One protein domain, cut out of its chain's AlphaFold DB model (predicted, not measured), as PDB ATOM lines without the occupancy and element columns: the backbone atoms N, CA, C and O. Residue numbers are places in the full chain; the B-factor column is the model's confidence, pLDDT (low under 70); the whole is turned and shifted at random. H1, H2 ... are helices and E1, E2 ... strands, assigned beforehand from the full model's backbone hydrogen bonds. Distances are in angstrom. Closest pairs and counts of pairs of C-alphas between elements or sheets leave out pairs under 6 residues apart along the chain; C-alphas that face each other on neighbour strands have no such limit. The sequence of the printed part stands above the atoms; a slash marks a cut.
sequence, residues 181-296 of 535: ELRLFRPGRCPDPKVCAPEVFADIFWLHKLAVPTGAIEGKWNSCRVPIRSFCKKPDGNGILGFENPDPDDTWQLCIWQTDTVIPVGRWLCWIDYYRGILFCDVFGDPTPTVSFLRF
ATOM      1  N   GLU A 181     405.236 366.437 435.178       95.19
ATOM      2  CA  GLU A 181     405.594 365.573 434.065       95.19
ATOM      3  C   GLU A 181     407.113 365.473 433.964       95.19
ATOM      4  O   GLU A 181     407.805 366.491 434.029       95.19
ATOM      5  N   LEU A 182     407.626 364.267 433.726       94.88
ATOM      6  CA  LEU A 182     409.036 364.028 433.432       94.88
ATOM      7  C   LEU A 182     409.179 363.371 432.058       94.88
ATOM      8  O   LEU A 182     408.510 362.383 431.739       94.88
ATOM      9  N   ARG A 183     410.081 363.911 431.238       91.88
ATOM     10  CA  ARG A 183     410.506 363.320 429.964       91.88
ATOM     11  C   ARG A 183     412.020 363.231 429.916       91.88
ATOM     12  O   ARG A 183     412.715 364.082 430.450       91.88
ATOM     13  N   LEU A 184     412.539 362.223 429.230       91.31
ATOM     14  CA  LEU A 184     413.980 362.089 429.057       91.31
ATOM     15  C   LEU A 184     414.438 362.807 427.794       91.31
ATOM     16  O   LEU A 184     413.920 362.572 426.699       91.31
ATOM     17  N   PHE A 185     415.440 363.659 427.959       87.88
ATOM     18  CA  PHE A 185     416.112 364.367 426.888       87.88
ATOM     19  C   PHE A 185     417.466 363.731 426.592       87.88
ATOM     20  O   PHE A 185     418.223 363.378 427.493       87.88
ATOM     21  N   ARG A 186     417.781 363.630 425.300       83.88
ATOM     22  CA  ARG A 186     419.066 363.141 424.803       83.88
ATOM     23  C   ARG A 186     419.632 364.176 423.838       83.88
ATOM     24  O   ARG A 186     418.960 364.482 422.844       83.88
ATOM     25  N   PRO A 187     420.835 364.712 424.085       72.19
ATOM     26  CA  PRO A 187     421.561 365.472 423.084       72.19
ATOM     27  C   PRO A 187     421.741 364.618 421.816       72.19
ATOM     28  O   PRO A 187     421.797 363.389 421.874       72.19
ATOM     29  N   GLY A 188     421.778 365.256 420.643       63.69
ATOM     30  CA  GLY A 188     421.970 364.554 419.367       63.69
ATOM     31  C   GLY A 188     423.247 363.695 419.334       63.69
ATOM     32  O   GLY A 188     424.174 363.936 420.097       63.69
ATOM     33  N   ARG A 189     423.267 362.688 418.440       56.59
ATOM     34  CA  ARG A 189     424.219 361.553 418.394       56.59
ATOM     35  C   ARG A 189     425.662 361.877 418.817       56.59
ATOM     36  O   ARG A 189     426.320 362.698 418.180       56.59
ATOM     37  N   CYS A 190     426.187 361.074 419.742       50.72
ATOM     38  CA  CYS A 190     427.620 360.805 419.835       50.72
ATOM     39  C   CYS A 190     428.098 360.111 418.536       50.72
ATOM     40  O   CYS A 190     427.413 359.197 418.066       50.72
ATOM     41  N   PRO A 191     429.234 360.526 417.936       50.62
ATOM     42  CA  PRO A 191     429.768 359.934 416.702       50.62
ATOM     43  C   PRO A 191     430.118 358.443 416.818       50.62
ATOM     44  O   PRO A 191     430.100 357.745 415.809       50.62
ATOM     45  N   ASP A 192     430.380 357.958 418.035       54.34
ATOM     46  CA  ASP A 192     430.624 356.550 418.338       54.34
ATOM     47  C   ASP A 192     430.008 356.182 419.711       54.34
ATOM     48  O   ASP A 192     430.465 356.692 420.738       54.34
ATOM     49  N   PRO A 193     428.979 355.309 419.762       51.31
ATOM     50  CA  PRO A 193     428.374 354.830 421.009       51.31
ATOM     51  C   PRO A 193     429.340 354.063 421.923       51.31
ATOM     52  O   PRO A 193     429.017 353.850 423.088       51.31
ATOM     53  N   LYS A 194     430.492 353.615 421.406       52.06
ATOM     54  CA  LYS A 194     431.523 352.904 422.175       52.06
ATOM     55  C   LYS A 194     432.542 353.839 422.838       52.06
ATOM     56  O   LYS A 194     433.312 353.367 423.666       52.06
ATOM     57  N   VAL A 195     432.561 355.128 422.476       52.31
ATOM     58  CA  VAL A 195     433.574 356.104 422.936       52.31
ATOM     59  C   VAL A 195     432.982 357.160 423.872       52.31
ATOM     60  O   VAL A 195     433.650 357.565 424.818       52.31
ATOM     61  N   CYS A 196     431.725 357.567 423.667       52.78
ATOM     62  CA  CYS A 196     431.015 358.461 424.586       52.78
ATOM     63  C   CYS A 196     429.657 357.862 424.954       52.78
ATOM     64  O   CYS A 196     428.807 357.672 424.079       52.78
ATOM     65  N   ALA A 197     429.438 357.604 426.246       57.56
ATOM     66  CA  ALA A 197     428.107 357.290 426.745       57.56
ATOM     67  C   ALA A 197     427.184 358.494 426.460       57.56
ATOM     68  O   ALA A 197     427.561 359.630 426.762       57.56
ATOM     69  N   PRO A 198     426.017 358.298 425.824       65.75
ATOM     70  CA  PRO A 198     425.112 359.398 425.522       65.75
ATOM     71  C   PRO A 198     424.576 359.995 426.823       65.75
ATOM     72  O   PRO A 198     423.872 359.316 427.559       65.75
ATOM     73  N   GLU A 199     424.863 361.264 427.104       77.06
ATOM     74  CA  GLU A 199     424.289 361.924 428.278       77.06
ATOM     75  C   GLU A 199     422.755 361.937 428.183       77.06
ATOM     76  O   GLU A 199     422.180 362.336 427.166       77.06
ATOM     77  N   VAL A 200     422.075 361.496 429.241       88.25
ATOM     78  CA  VAL A 200     420.613 361.540 429.338       88.25
ATOM     79  C   VAL A 200     420.225 362.470 430.475       88.25
ATOM     80  O   VAL A 200     420.719 362.350 431.594       88.25
ATOM     81  N   PHE A 201     419.317 363.394 430.184       91.81
ATOM     82  CA  PHE A 201     418.801 364.364 431.142       91.81
ATOM     83  C   PHE A 201     417.309 364.144 431.369       91.81
ATOM     84  O   PHE A 201     416.614 363.616 430.499       91.81
ATOM     85  N   ALA A 202     416.806 364.599 432.509       94.19
ATOM     86  CA  ALA A 202     415.381 364.688 432.775       94.19
ATOM     87  C   ALA A 202     414.897 366.121 432.517       94.19
ATOM     88  O   ALA A 202     415.368 367.063 433.154       94.19
ATOM     89  N   ASP A 203     413.956 366.273 431.589       93.56
ATOM     90  CA  ASP A 203     413.139 367.472 431.425       93.56
ATOM     91  C   ASP A 203     411.914 367.335 432.323       93.56
ATOM     92  O   ASP A 203     411.097 366.429 432.136       93.56
ATOM     93  N   ILE A 204     411.792 368.231 433.294       93.81
ATOM     94  CA  ILE A 204     410.719 368.225 434.283       93.81
ATOM     95  C   ILE A 204     409.880 369.469 434.061       93.81
ATOM     96  O   ILE A 204     410.424 370.566 433.935       93.81
ATOM     97  N   PHE A 205     408.566 369.292 434.034       92.75
ATOM     98  CA  PHE A 205     407.582 370.366 433.993       92.75
ATOM     99  C   PHE A 205     406.663 370.181 435.181       92.75
ATOM    100  O   PHE A 205     406.064 369.116 435.312       92.75
ATOM    101  N   TRP A 206     406.545 371.177 436.046       92.94
ATOM    102  CA  TRP A 206     405.738 371.028 437.245       92.94
ATOM    103  C   TRP A 206     405.010 372.304 437.626       92.94
ATOM    104  O   TRP A 206     405.493 373.419 437.432       92.94
ATOM    105  N   LEU A 207     403.833 372.107 438.194       91.50
ATOM    106  CA  LEU A 207     403.014 373.121 438.816       91.50
ATOM    107  C   LEU A 207     403.076 372.883 440.321       91.50
ATOM    108  O   LEU A 207     402.539 371.885 440.799       91.50
ATOM    109  N   HIS A 208     403.737 373.777 441.052       86.69
ATOM    110  CA  HIS A 208     403.700 373.801 442.516       86.69
ATOM    111  C   HIS A 208     402.589 374.738 442.978       86.69
ATOM    112  O   HIS A 208     402.397 375.811 442.398       86.69
ATOM    113  N   LYS A 209     401.847 374.319 444.003       78.88
ATOM    114  CA  LYS A 209     400.783 375.126 444.586       78.88
ATOM    115  C   LYS A 209     400.705 374.965 446.101       78.88
ATOM    116  O   LYS A 209     400.694 373.844 446.610       78.88
ATOM    117  N   LEU A 210     400.519 376.101 446.780       64.69
ATOM    118  CA  LEU A 210     399.934 376.166 448.117       64.69
ATOM    119  C   LEU A 210     398.402 376.166 448.023       64.69
ATOM    120  O   LEU A 210     397.811 376.915 447.239       64.69
ATOM    121  N   ALA A 211     397.745 375.331 448.816       56.16
ATOM    122  CA  ALA A 211     396.300 375.311 448.981       56.16
ATOM    123  C   ALA A 211     395.858 376.606 449.677       56.16
ATOM    124  O   ALA A 211     395.778 376.689 450.897       56.16
ATOM    125  N   VAL A 212     395.612 377.653 448.889       51.44
ATOM    126  CA  VAL A 212     394.985 378.887 449.374       51.44
ATOM    127  C   VAL A 212     393.455 378.711 449.332       51.44
ATOM    128  O   VAL A 212     392.955 378.180 448.333       51.44
ATOM    129  N   PRO A 213     392.694 379.162 450.355       48.34
ATOM    130  CA  PRO A 213     391.239 378.960 450.446       48.34
ATOM    131  C   PRO A 213     390.405 379.665 449.363       48.34
ATOM    132  O   PRO A 213     389.224 379.387 449.198       48.34
ATOM    133  N   THR A 214     390.979 380.617 448.629       46.47
ATOM    134  CA  THR A 214     390.232 381.507 447.737       46.47
ATOM    135  C   THR A 214     390.225 380.994 446.299       46.47
ATOM    136  O   THR A 214     390.981 381.499 445.479       46.47
ATOM    137  N   GLY A 215     389.377 379.999 446.012       50.66
ATOM    138  CA  GLY A 215     388.670 379.735 444.737       50.66
ATOM    139  C   GLY A 215     389.432 379.556 443.406       50.66
ATOM    140  O   GLY A 215     389.023 378.734 442.591       50.66
ATOM    141  N   ALA A 216     390.528 380.267 443.149       52.12
ATOM    142  CA  ALA A 216     391.321 380.183 441.929       52.12
ATOM    143  C   ALA A 216     392.607 379.377 442.166       52.12
ATOM    144  O   ALA A 216     393.299 379.508 443.179       52.12
ATOM    145  N   ILE A 217     392.958 378.512 441.213       56.59
ATOM    146  CA  ILE A 217     394.279 377.887 441.184       56.59
ATOM    147  C   ILE A 217     395.280 378.867 440.569       56.59
ATOM    148  O   ILE A 217     395.598 378.781 439.388       56.59
ATOM    149  N   GLU A 218     395.805 379.781 441.384       58.72
ATOM    150  CA  GLU A 218     397.019 380.517 441.027       58.72
ATOM    151  C   GLU A 218     398.236 379.608 441.231       58.72
ATOM    152  O   GLU A 218     398.486 379.089 442.318       58.72
ATOM    153  N   GLY A 219     398.964 379.356 440.149       66.50
ATOM    154  CA  GLY A 219     400.190 378.574 440.145       66.50
ATOM    155  C   GLY A 219     400.867 378.724 438.791       66.50
ATOM    156  O   GLY A 219     400.209 378.719 437.751       66.50
ATOM    157  N   LYS A 220     402.185 378.902 438.788       80.88
ATOM    158  CA  LYS A 220     402.962 379.016 437.555       80.88
ATOM    159  C   LYS A 220     403.602 377.667 437.250       80.88
ATOM    160  O   LYS A 220     404.228 377.070 438.124       80.88
ATOM    161  N   TRP A 221     403.455 377.203 436.012       88.44
ATOM    162  CA  TRP A 221     404.244 376.078 435.520       88.44
ATOM    163  C   TRP A 221     405.717 376.475 435.462       88.44
ATOM    164  O   TRP A 221     406.058 377.544 434.961       88.44
ATOM    165  N   ASN A 222     406.568 375.609 435.993       89.88
ATOM    166  CA  ASN A 222     408.012 375.723 435.919       89.88
ATOM    167  C   ASN A 222     408.555 374.573 435.081       89.88
ATOM    168  O   ASN A 222     407.948 373.498 435.002       89.88
ATOM    169  N   SER A 223     409.721 374.788 434.485       90.94
ATOM    170  CA  SER A 223     410.426 373.754 433.750       90.94
ATOM    171  C   SER A 223     411.930 373.830 433.969       90.94
ATOM    172  O   SER A 223     412.513 374.909 434.082       90.94
ATOM    173  N   CYS A 224     412.575 372.670 434.039       91.88
ATOM    174  CA  CYS A 224     414.025 372.574 434.144       91.88
ATOM    175  C   CYS A 224     414.538 371.296 433.488       91.88
ATOM    176  O   CYS A 224     413.831 370.290 433.407       91.88
ATOM    177  N   ARG A 225     415.800 371.338 433.061       93.31
ATOM    178  CA  ARG A 225     416.557 370.160 432.645       93.31
ATOM    179  C   ARG A 225     417.588 369.846 433.715       93.31
ATOM    180  O   ARG A 225     418.400 370.712 434.032       93.31
ATOM    181  N   VAL A 226     417.582 368.621 434.226       92.94
ATOM    182  CA  VAL A 226     418.507 368.183 435.281       92.94
ATOM    183  C   VAL A 226     419.234 366.898 434.887       92.94
ATOM    184  O   VAL A 226     418.677 366.079 434.144       92.94
ATOM    185  N   PRO A 227     420.489 366.711 435.330       92.56
ATOM    186  CA  PRO A 227     421.183 365.445 435.146       92.56
ATOM    187  C   PRO A 227     420.504 364.347 435.969       92.56
ATOM    188  O   PRO A 227     419.984 364.602 437.056       92.56
ATOM    189  N   ILE A 228     420.547 363.123 435.457       93.19
ATOM    190  CA  ILE A 228     420.081 361.937 436.176       93.19
ATOM    191  C   ILE A 228     421.282 361.341 436.895       93.19
ATOM    192  O   ILE A 228     422.329 361.149 436.280       93.19
ATOM    193  N   ARG A 229     421.141 361.073 438.190       91.38
ATOM    194  CA  ARG A 229     422.148 360.359 438.988       91.38
ATOM    195  C   ARG A 229     421.717 358.914 439.201       91.38
ATOM    196  O   ARG A 229     420.530 358.635 439.117       91.38
ATOM    197  N   SER A 230     422.637 358.011 439.506       86.25
ATOM    198  CA  SER A 230     422.306 356.665 439.993       86.25
ATOM    199  C   SER A 230     422.566 356.582 441.496       86.25
ATOM    200  O   SER A 230     423.502 357.208 442.003       86.25
ATOM    201  N   PHE A 231     421.733 355.825 442.215       82.31
ATOM    202  CA  PHE A 231     422.011 355.492 443.614       82.31
ATOM    203  C   PHE A 231     423.227 354.569 443.691       82.31
ATOM    204  O   PHE A 231     423.262 353.538 443.020       82.31
ATOM    205  N   CYS A 232     424.199 354.904 444.538       70.69
ATOM    206  CA  CYS A 232     425.356 354.052 444.797       70.69
ATOM    207  C   CYS A 232     425.597 353.879 446.301       70.69
ATOM    208  O   CYS A 232     425.262 354.737 447.128       70.69
ATOM    209  N   LYS A 233     426.210 352.749 446.664       64.69
ATOM    210  CA  LYS A 233     426.780 352.567 448.000       64.69
ATOM    211  C   LYS A 233     428.120 353.278 448.043       64.69
ATOM    212  O   LYS A 233     428.983 352.986 447.217       64.69
ATOM    213  N   LYS A 234     428.324 354.163 449.020       60.84
ATOM    214  CA  LYS A 234     429.661 354.709 449.240       60.84
ATOM    215  C   LYS A 234     430.612 353.594 449.698       60.84
ATOM    216  O   LYS A 234     430.223 352.755 450.514       60.84
ATOM    217  N   PRO A 235     431.859 353.577 449.195       54.38
ATOM    218  CA  PRO A 235     432.844 352.551 449.537       54.38
ATOM    219  C   PRO A 235     433.332 352.625 450.993       54.38
ATOM    220  O   PRO A 235     433.993 351.702 451.454       54.38
ATOM    221  N   ASP A 236     433.007 353.691 451.729       60.94
ATOM    222  CA  ASP A 236     433.460 353.920 453.105       60.94
ATOM    223  C   ASP A 236     432.684 353.121 454.166       60.94
ATOM    224  O   ASP A 236     432.987 353.232 455.349       60.94
ATOM    225  N   GLY A 237     431.693 352.309 453.773       55.41
ATOM    226  CA  GLY A 237     430.978 351.401 454.681       55.41
ATOM    227  C   GLY A 237     430.121 352.097 455.745       55.41
ATOM    228  O   GLY A 237     429.457 351.419 456.525       55.41
ATOM    229  N   ASN A 238     430.064 353.433 455.748       59.59
ATOM    230  CA  ASN A 238     429.352 354.236 456.747       59.59
ATOM    231  C   ASN A 238     427.823 354.227 456.564       59.59
ATOM    232  O   ASN A 238     427.110 354.937 457.269       59.59
ATOM    233  N   GLY A 239     427.305 353.465 455.592       54.59
ATOM    234  CA  GLY A 239     425.871 353.358 455.309       54.59
ATOM    235  C   GLY A 239     425.235 354.622 454.716       54.59
ATOM    236  O   GLY A 239     424.022 354.660 454.535       54.59
ATOM    237  N   ILE A 240     426.024 355.656 454.396       59.62
ATOM    238  CA  ILE A 240     425.527 356.894 453.786       59.62
ATOM    239  C   ILE A 240     425.348 356.679 452.279       59.62
ATOM    240  O   ILE A 240     426.305 356.358 451.571       59.62
ATOM    241  N   LEU A 241     424.132 356.909 451.780       66.81
ATOM    242  CA  LEU A 241     423.818 356.859 450.352       66.81
ATOM    243  C   LEU A 241     424.643 357.879 449.555       66.81
ATOM    244  O   LEU A 241     424.744 359.054 449.921       66.81
ATOM    245  N   GLY A 242     425.244 357.416 448.461       71.44
ATOM    246  CA  GLY A 242     425.920 358.248 447.475       71.44
ATOM    247  C   GLY A 242     425.073 358.439 446.218       71.44
ATOM    248  O   GLY A 242     424.135 357.684 445.954       71.44
ATOM    249  N   PHE A 243     425.437 359.454 445.436       78.94
ATOM    250  CA  PHE A 243     424.892 359.699 444.106       78.94
ATOM    251  C   PHE A 243     426.047 359.827 443.123       78.94
ATOM    252  O   PHE A 243     426.938 360.655 443.317       78.94
ATOM    253  N   GLU A 244     426.005 359.042 442.056       81.94
ATOM    254  CA  GLU A 244     427.026 359.036 441.012       81.94
ATOM    255  C   GLU A 244     426.402 359.273 439.637       81.94
ATOM    256  O   GLU A 244     425.179 359.329 439.477       81.94
ATOM    257  N   ASN A 245     427.250 359.470 438.630       82.06
ATOM    258  CA  ASN A 245     426.776 359.401 437.255       82.06
ATOM    259  C   ASN A 245     426.335 357.967 436.942       82.06
ATOM    260  O   ASN A 245     427.001 357.035 437.394       82.06
ATOM    261  N   PRO A 246     425.263 357.783 436.155       82.12
ATOM    262  CA  PRO A 246     424.875 356.465 435.689       82.12
ATOM    263  C   PRO A 246     426.029 355.806 434.932       82.12
ATOM    264  O   PRO A 246     426.700 356.455 434.122       82.12
ATOM    265  N   ASP A 247     426.258 354.520 435.182       83.81
ATOM    266  CA  ASP A 247     427.235 353.750 434.417       83.81
ATOM    267  C   ASP A 247     426.797 353.621 432.931       83.81
ATOM    268  O   ASP A 247     425.680 354.011 432.562       83.81
ATOM    269  N   PRO A 248     427.654 353.120 432.020       81.31
ATOM    270  CA  PRO A 248     427.297 353.007 430.605       81.31
ATOM    271  C   PRO A 248     426.062 352.136 430.319       81.31
ATOM    272  O   PRO A 248     425.332 352.415 429.365       81.31
ATOM    273  N   ASP A 249     425.810 351.102 431.126       82.19
ATOM    274  CA  ASP A 249     424.644 350.230 430.984       82.19
ATOM    275  C   ASP A 249     423.377 350.937 431.493       82.19
ATOM    276  O   ASP A 249     422.381 350.986 430.771       82.19
ATOM    277  N   ASP A 250     423.432 351.614 432.648       85.56
ATOM    278  CA  ASP A 250     422.343 352.477 433.137       85.56
ATOM    279  C   ASP A 250     421.975 353.535 432.097       85.56
ATOM    280  O   ASP A 250     420.806 353.743 431.762       85.56
ATOM    281  N   THR A 251     422.993 354.191 431.549       85.69
ATOM    282  CA  THR A 251     422.845 355.226 430.529       85.69
ATOM    283  C   THR A 251     422.134 354.682 429.290       85.69
ATOM    284  O   THR A 251     421.249 355.340 428.726       85.69
ATOM    285  N   TRP A 252     422.466 353.457 428.876       82.50
ATOM    286  CA  TRP A 252     421.761 352.782 427.794       82.50
ATOM    287  C   TRP A 252     420.305 352.484 428.158       82.50
ATOM    288  O   TRP A 252     419.423 352.772 427.346       82.50
ATOM    289  N   GLN A 253     420.020 351.992 429.370       85.31
ATOM    290  CA  GLN A 253     418.642 351.770 429.826       85.31
ATOM    291  C   GLN A 253     417.820 353.068 429.764       85.31
ATOM    292  O   GLN A 253     416.732 353.084 429.179       85.31
ATOM    293  N   LEU A 254     418.368 354.185 430.245       89.31
ATOM    294  CA  LEU A 254     417.750 355.515 430.159       89.31
ATOM    295  C   LEU A 254     417.540 355.967 428.697       89.31
ATOM    296  O   LEU A 254     416.532 356.595 428.350       89.31
ATOM    297  N   CYS A 255     418.432 355.575 427.783       86.06
ATOM    298  CA  CYS A 255     418.292 355.811 426.342       86.06
ATOM    299  C   CYS A 255     417.165 355.023 425.667       86.06
ATOM    300  O   CYS A 255     416.853 355.260 424.496       86.06
ATOM    301  N   ILE A 256     416.526 354.086 426.345       84.12
ATOM    302  CA  ILE A 256     415.395 353.347 425.783       84.12
ATOM    303  C   ILE A 256     414.166 353.369 426.688       84.12
ATOM    304  O   ILE A 256     413.199 352.683 426.367       84.12
ATOM    305  N   TRP A 257     414.199 354.202 427.726       89.88
ATOM    306  CA  TRP A 257     413.141 354.394 428.704       89.88
ATOM    307  C   TRP A 257     411.781 354.741 428.098       89.88
ATOM    308  O   TRP A 257     411.678 355.525 427.144       89.88
ATOM    309  N   GLN A 258     410.746 354.196 428.721       88.88
ATOM    310  CA  GLN A 258     409.340 354.426 428.468       88.88
ATOM    311  C   GLN A 258     408.589 354.368 429.804       88.88
ATOM    312  O   GLN A 258     408.539 353.330 430.452       88.88
ATOM    313  N   THR A 259     407.974 355.482 430.198       92.62
ATOM    314  CA  THR A 259     407.169 355.524 431.421       92.62
ATOM    315  C   THR A 259     405.915 354.667 431.260       92.62
ATOM    316  O   THR A 259     405.089 354.916 430.376       92.62
ATOM    317  N   ASP A 260     405.764 353.677 432.134       91.44
ATOM    318  CA  ASP A 260     404.573 352.841 432.230       91.44
ATOM    319  C   ASP A 260     403.562 353.414 433.229       91.44
ATOM    320  O   ASP A 260     402.364 353.395 432.947       91.44
ATOM    321  N   THR A 261     404.042 353.944 434.360       93.00
ATOM    322  CA  THR A 261     403.218 354.572 435.405       93.00
ATOM    323  C   THR A 261     404.020 355.584 436.231       93.00
ATOM    324  O   THR A 261     405.254 355.579 436.216       93.00
ATOM    325  N   VAL A 262     403.314 356.432 436.978       96.44
ATOM    326  CA  VAL A 262     403.886 357.377 437.943       96.44
ATOM    327  C   VAL A 262     403.179 357.186 439.277       96.44
ATOM    328  O   VAL A 262     401.950 357.235 439.329       96.44
ATOM    329  N   ILE A 263     403.940 356.969 440.349       95.19
ATOM    330  CA  ILE A 263     403.387 356.814 441.699       95.19
ATOM    331  C   ILE A 263     404.056 357.786 442.679       95.19
ATOM    332  O   ILE A 263     405.264 358.017 442.585       95.19
ATOM    333  N   PRO A 264     403.300 358.375 443.615       94.94
ATOM    334  CA  PRO A 264     403.868 359.075 444.758       94.94
ATOM    335  C   PRO A 264     404.394 358.060 445.778       94.94
ATOM    336  O   PRO A 264     403.745 357.047 446.036       94.94
ATOM    337  N   VAL A 265     405.578 358.312 446.335       92.06
ATOM    338  CA  VAL A 265     406.206 357.435 447.333       92.06
ATOM    339  C   VAL A 265     406.950 358.296 448.343       92.06
ATOM    340  O   VAL A 265     408.003 358.868 448.043       92.06
ATOM    341  N   GLY A 266     406.414 358.408 449.556       88.12
ATOM    342  CA  GLY A 266     406.968 359.304 450.573       88.12
ATOM    343  C   GLY A 266     407.089 360.749 450.067       88.12
ATOM    344  O   GLY A 266     406.084 361.416 449.841       88.12
ATOM    345  N   ARG A 267     408.324 361.243 449.898       89.94
ATOM    346  CA  ARG A 267     408.602 362.606 449.396       89.94
ATOM    347  C   ARG A 267     408.806 362.698 447.882       89.94
ATOM    348  O   ARG A 267     409.010 363.795 447.372       89.94
ATOM    349  N   TRP A 268     408.837 361.568 447.179       94.50
ATOM    350  CA  TRP A 268     409.207 361.513 445.768       94.50
ATOM    351  C   TRP A 268     407.991 361.281 444.879       94.50
ATOM    352  O   TRP A 268     407.051 360.577 445.250       94.50
ATOM    353  N   LEU A 269     408.055 361.820 443.663       96.44
ATOM    354  CA  LEU A 269     407.326 361.252 442.534       96.44
ATOM    355  C   LEU A 269     408.235 360.261 441.815       96.44
ATOM    356  O   LEU A 269     409.371 360.588 441.468       96.44
ATOM    357  N   CYS A 270     407.730 359.054 441.592       97.50
ATOM    358  CA  CYS A 270     408.474 357.949 441.009       97.50
ATOM    359  C   CYS A 270     407.923 357.625 439.619       97.50
ATOM    360  O   CYS A 270     406.819 357.091 439.501       97.50
ATOM    361  N   TRP A 271     408.700 357.910 438.571       97.81
ATOM    362  CA  TRP A 271     408.396 357.456 437.211       97.81
ATOM    363  C   TRP A 271     408.935 356.047 437.041       97.81
ATOM    364  O   TRP A 271     410.121 355.803 437.260       97.81
ATOM    365  N   ILE A 272     408.068 355.121 436.654       95.88
ATOM    366  CA  ILE A 272     408.400 353.705 436.556       95.88
ATOM    367  C   ILE A 272     408.411 353.285 435.099       95.88
ATOM    368  O   ILE A 272     407.463 353.536 434.354       95.88
ATOM    369  N   ASP A 273     409.471 352.582 434.734       93.81
ATOM    370  CA  ASP A 273     409.555 351.785 433.524       93.81
ATOM    371  C   ASP A 273     409.734 350.335 433.952       93.81
ATOM    372  O   ASP A 273     410.787 349.949 434.475       93.81
ATOM    373  N   TYR A 274     408.705 349.517 433.745       91.75
ATOM    374  CA  TYR A 274     408.696 348.149 434.244       91.75
ATOM    375  C   TYR A 274     409.759 347.272 433.595       91.75
ATOM    376  O   TYR A 274     410.043 346.201 434.124       91.75
ATOM    377  N   TYR A 275     410.385 347.690 432.495       87.12
ATOM    378  CA  TYR A 275     411.506 346.971 431.895       87.12
ATOM    379  C   TYR A 275     412.849 347.300 432.534       87.12
ATOM    380  O   TYR A 275     413.811 346.621 432.194       87.12
ATOM    381  N   ARG A 276     412.950 348.341 433.368       88.94
ATOM    382  CA  ARG A 276     414.240 348.954 433.729       88.94
ATOM    383  C   ARG A 276     414.352 349.277 435.208       88.94
ATOM    384  O   ARG A 276     415.269 348.809 435.877       88.94
ATOM    385  N   GLY A 277     413.439 350.088 435.727       93.69
ATOM    386  CA  GLY A 277     413.583 350.633 437.067       93.69
ATOM    387  C   GLY A 277     412.695 351.834 437.341       93.69
ATOM    388  O   GLY A 277     411.623 351.999 436.757       93.69
ATOM    389  N   ILE A 278     413.171 352.673 438.253       96.62
ATOM    390  CA  ILE A 278     412.451 353.803 438.826       96.62
ATOM    391  C   ILE A 278     413.322 355.055 438.721       96.62
ATOM    392  O   ILE A 278     414.496 355.034 439.087       96.62
ATOM    393  N   LEU A 279     412.736 356.154 438.258       97.50
ATOM    394  CA  LEU A 279     413.281 357.500 438.403       97.50
ATOM    395  C   LEU A 279     412.608 358.166 439.604       97.50
ATOM    396  O   LEU A 279     411.440 358.550 439.534       97.50
ATOM    397  N   PHE A 280     413.346 358.292 440.702       96.75
ATOM    398  CA  PHE A 280     412.945 359.043 441.887       96.75
ATOM    399  C   PHE A 280     413.185 360.526 441.644       96.75
ATOM    400  O   PHE A 280     414.329 360.936 441.446       96.75
ATOM    401  N   CYS A 281     412.122 361.324 441.672       96.69
ATOM    402  CA  CYS A 281     412.201 362.770 441.545       96.69
ATOM    403  C   CYS A 281     411.777 363.443 442.849       96.69
ATOM    404  O   CYS A 281     410.633 363.294 443.293       96.69
ATOM    405  N   ASP A 282     412.683 364.207 443.450       94.50
ATOM    406  CA  ASP A 282     412.352 365.101 444.557       94.50
ATOM    407  C   ASP A 282     411.872 366.435 443.985       94.50
ATOM    408  O   ASP A 282     412.649 367.371 443.800       94.50
ATOM    409  N   VAL A 283     410.586 366.499 443.635       92.00
ATOM    410  CA  VAL A 283     409.985 367.666 442.963       92.00
ATOM    411  C   VAL A 283     409.915 368.920 443.835       92.00
ATOM    412  O   VAL A 283     409.739 370.013 443.306       92.00
ATOM    413  N   PHE A 284     410.073 368.772 445.152       89.44
ATOM    414  CA  PHE A 284     410.165 369.878 446.108       89.44
ATOM    415  C   PHE A 284     411.620 370.261 446.438       89.44
ATOM    416  O   PHE A 284     411.847 371.023 447.377       89.44
ATOM    417  N   GLY A 285     412.604 369.712 445.716       85.44
ATOM    418  CA  GLY A 285     414.016 370.034 445.906       85.44
ATOM    419  C   GLY A 285     414.334 371.507 445.621       85.44
ATOM    420  O   GLY A 285     413.843 372.078 444.648       85.44
ATOM    421  N   ASP A 286     415.182 372.098 446.462       79.44
ATOM    422  CA  ASP A 286     415.669 373.482 446.379       79.44
ATOM    423  C   ASP A 286     417.171 373.464 446.014       79.44
ATOM    424  O   ASP A 286     417.916 372.698 446.638       79.44
ATOM    425  N   PRO A 287     417.659 374.223 445.003       81.94
ATOM    426  CA  PRO A 287     416.965 375.203 444.145       81.94
ATOM    427  C   PRO A 287     416.173 374.621 442.970       81.94
ATOM    428  O   PRO A 287     415.385 375.336 442.350       81.94
ATOM    429  N   THR A 288     416.385 373.350 442.621       86.69
ATOM    430  CA  THR A 288     415.645 372.665 441.550       86.69
ATOM    431  C   THR A 288     415.361 371.212 441.924       86.69
ATOM    432  O   THR A 288     416.096 370.634 442.732       86.69
ATOM    433  N   PRO A 289     414.363 370.573 441.283       93.12
ATOM    434  CA  PRO A 289     414.126 369.146 441.442       93.12
ATOM    435  C   PRO A 289     415.375 368.306 441.163       93.12
ATOM    436  O   PRO A 289     416.174 368.630 440.282       93.12
ATOM    437  N   THR A 290     415.530 367.193 441.877       94.25
ATOM    438  CA  THR A 290     416.613 366.225 441.636       94.25
ATOM    439  C   THR A 290     416.045 364.897 441.155       94.25
ATOM    440  O   THR A 290     414.958 364.509 441.577       94.25
ATOM    441  N   VAL A 291     416.769 364.203 440.268       95.94
ATOM    442  CA  VAL A 291     416.333 362.922 439.691       95.94
ATOM    443  C   VAL A 291     417.407 361.863 439.873       95.94
ATOM    444  O   VAL A 291     418.563 362.065 439.496       95.94
ATOM    445  N   SER A 292     417.007 360.722 440.428       94.69
ATOM    446  CA  SER A 292     417.875 359.565 440.643       94.69
ATOM    447  C   SER A 292     417.265 358.290 440.069       94.69
ATOM    448  O   SER A 292     416.084 358.016 440.266       94.69
ATOM    449  N   PHE A 293     418.068 357.507 439.359       94.94
ATOM    450  CA  PHE A 293     417.708 356.227 438.774       94.94
ATOM    451  C   PHE A 293     418.048 355.077 439.726       94.94
ATOM    452  O   PHE A 293     419.129 355.031 440.317       94.94
ATOM    453  N   LEU A 294     417.116 354.133 439.844       94.12
ATOM    454  CA  LEU A 294     417.295 352.868 440.540       94.12
ATOM    455  C   LEU A 294     416.774 351.723 439.672       94.12
ATOM    456  O   LEU A 294     415.621 351.738 439.241       94.12
ATOM    457  N   ARG A 295     417.596 350.696 439.463       92.62
ATOM    458  CA  ARG A 295     417.205 349.474 438.751       92.62
ATOM    459  C   ARG A 295     416.185 348.646 439.530       92.62
ATOM    460  O   ARG A 295     416.231 348.583 440.759       92.62
ATOM    461  N   PHE A 296     415.306 347.952 438.807       93.19
ATOM    462  CA  PHE A 296     414.534 346.862 439.405       93.19
ATOM    463  C   PHE A 296     415.424 345.637 439.673       93.19
ATOM    464  O   PHE A 296     416.386 345.417 438.933       93.19
TER     465      PHE A 296
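AT A GLANCE: This is residues 181 to 296 of the 535 residues of the protein "DUF1618 domain-containing protein" of Sorghum bicolor (UniProt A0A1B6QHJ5). One strongly twisted sheet of eight strands is folded on itself: E5 to E8 make one wall, and E1, E2 and the first part of E3 cross over it, only partly face to face, the two parts joined where E3 runs beside E8. H1 packs on this sheet near E3 and E8, and the tip of the long hairpin E2 and E3, residues 211 to 216, sticks out. The printed part has 116 residues, with one named helix and eight named strands, H1 coming between E4 and E5 along the chain; the class is mostly strand, and the branched sheet is mixed, with E3 and E8 parallel and the other neighbour pairs antiparallel. It is only just loose, close to compact, with a radius of gyration of the C-alphas of 16.2 A and spans of 56 by 39 by 27 A.

IN THESE COORDINATES: E3, residues 221 to 233, is the longest strand at 34.9 A and bends by 61 degrees at residue 225, C-alpha (416.557, 370.160, 432.645). E2, residues 201 to 210, spans 28.0 A. E1, residues 181 to 185, begins at C-alpha (405.594, 365.573, 434.065), and E4 is residues 241 to 244. E5 is residues 261 to 265, E6 268 to 273, E7 277 to 282 at 16.3 A, and E8 290 to 295 at 17.0 A, ending at C-alpha (417.205, 349.474, 438.751). H1 is residues 248 to 254, 9.9 A long.

HOW THE PARTS SIT: E1 E2 E3 E4 and E5 E6 E7 E8 are two meanders, each strand the antiparallel neighbour of the one before. E2 and E4 lie on one side of E3, and E8 on the other side. E3 pairs with E2 at N 224 and O 204, 3.0 A, with E4 at N 232 and O 242, 3.1 A, and with E8 at N 293 and O 229, 2.7 A. E1 pairs with E2 at N 183 and O 203, 2.9 A. N 280 and O 292 of E7 and E8 are 2.8 A apart, N 271 and O 279 of E6 and E7 3.0 A, and N 263 and O 270 of E5 and E6 3.0 A. The closest C-alphas of E1 and E6, Leu 182 and Trp 271, are 7.6 A apart. H1 is on the sheet at a height of 8.9 A, over none of its strands, but only just: 2 of its 7 C-alphas fall on E7 and 2 on E8. In H1 every O i to N i+4 pair is within hydrogen-bond range.

THE WHOLE: The C-alphas farthest apart, of Lys 194 and Thr 214, are 56.4 A apart. The printed part has no cut, and the link from E1 to E2, 15 residues, is long. Mean pLDDT of the printed part is 80.9; residues 188 to 198, 210 to 219 and 233 to 241 are under 70.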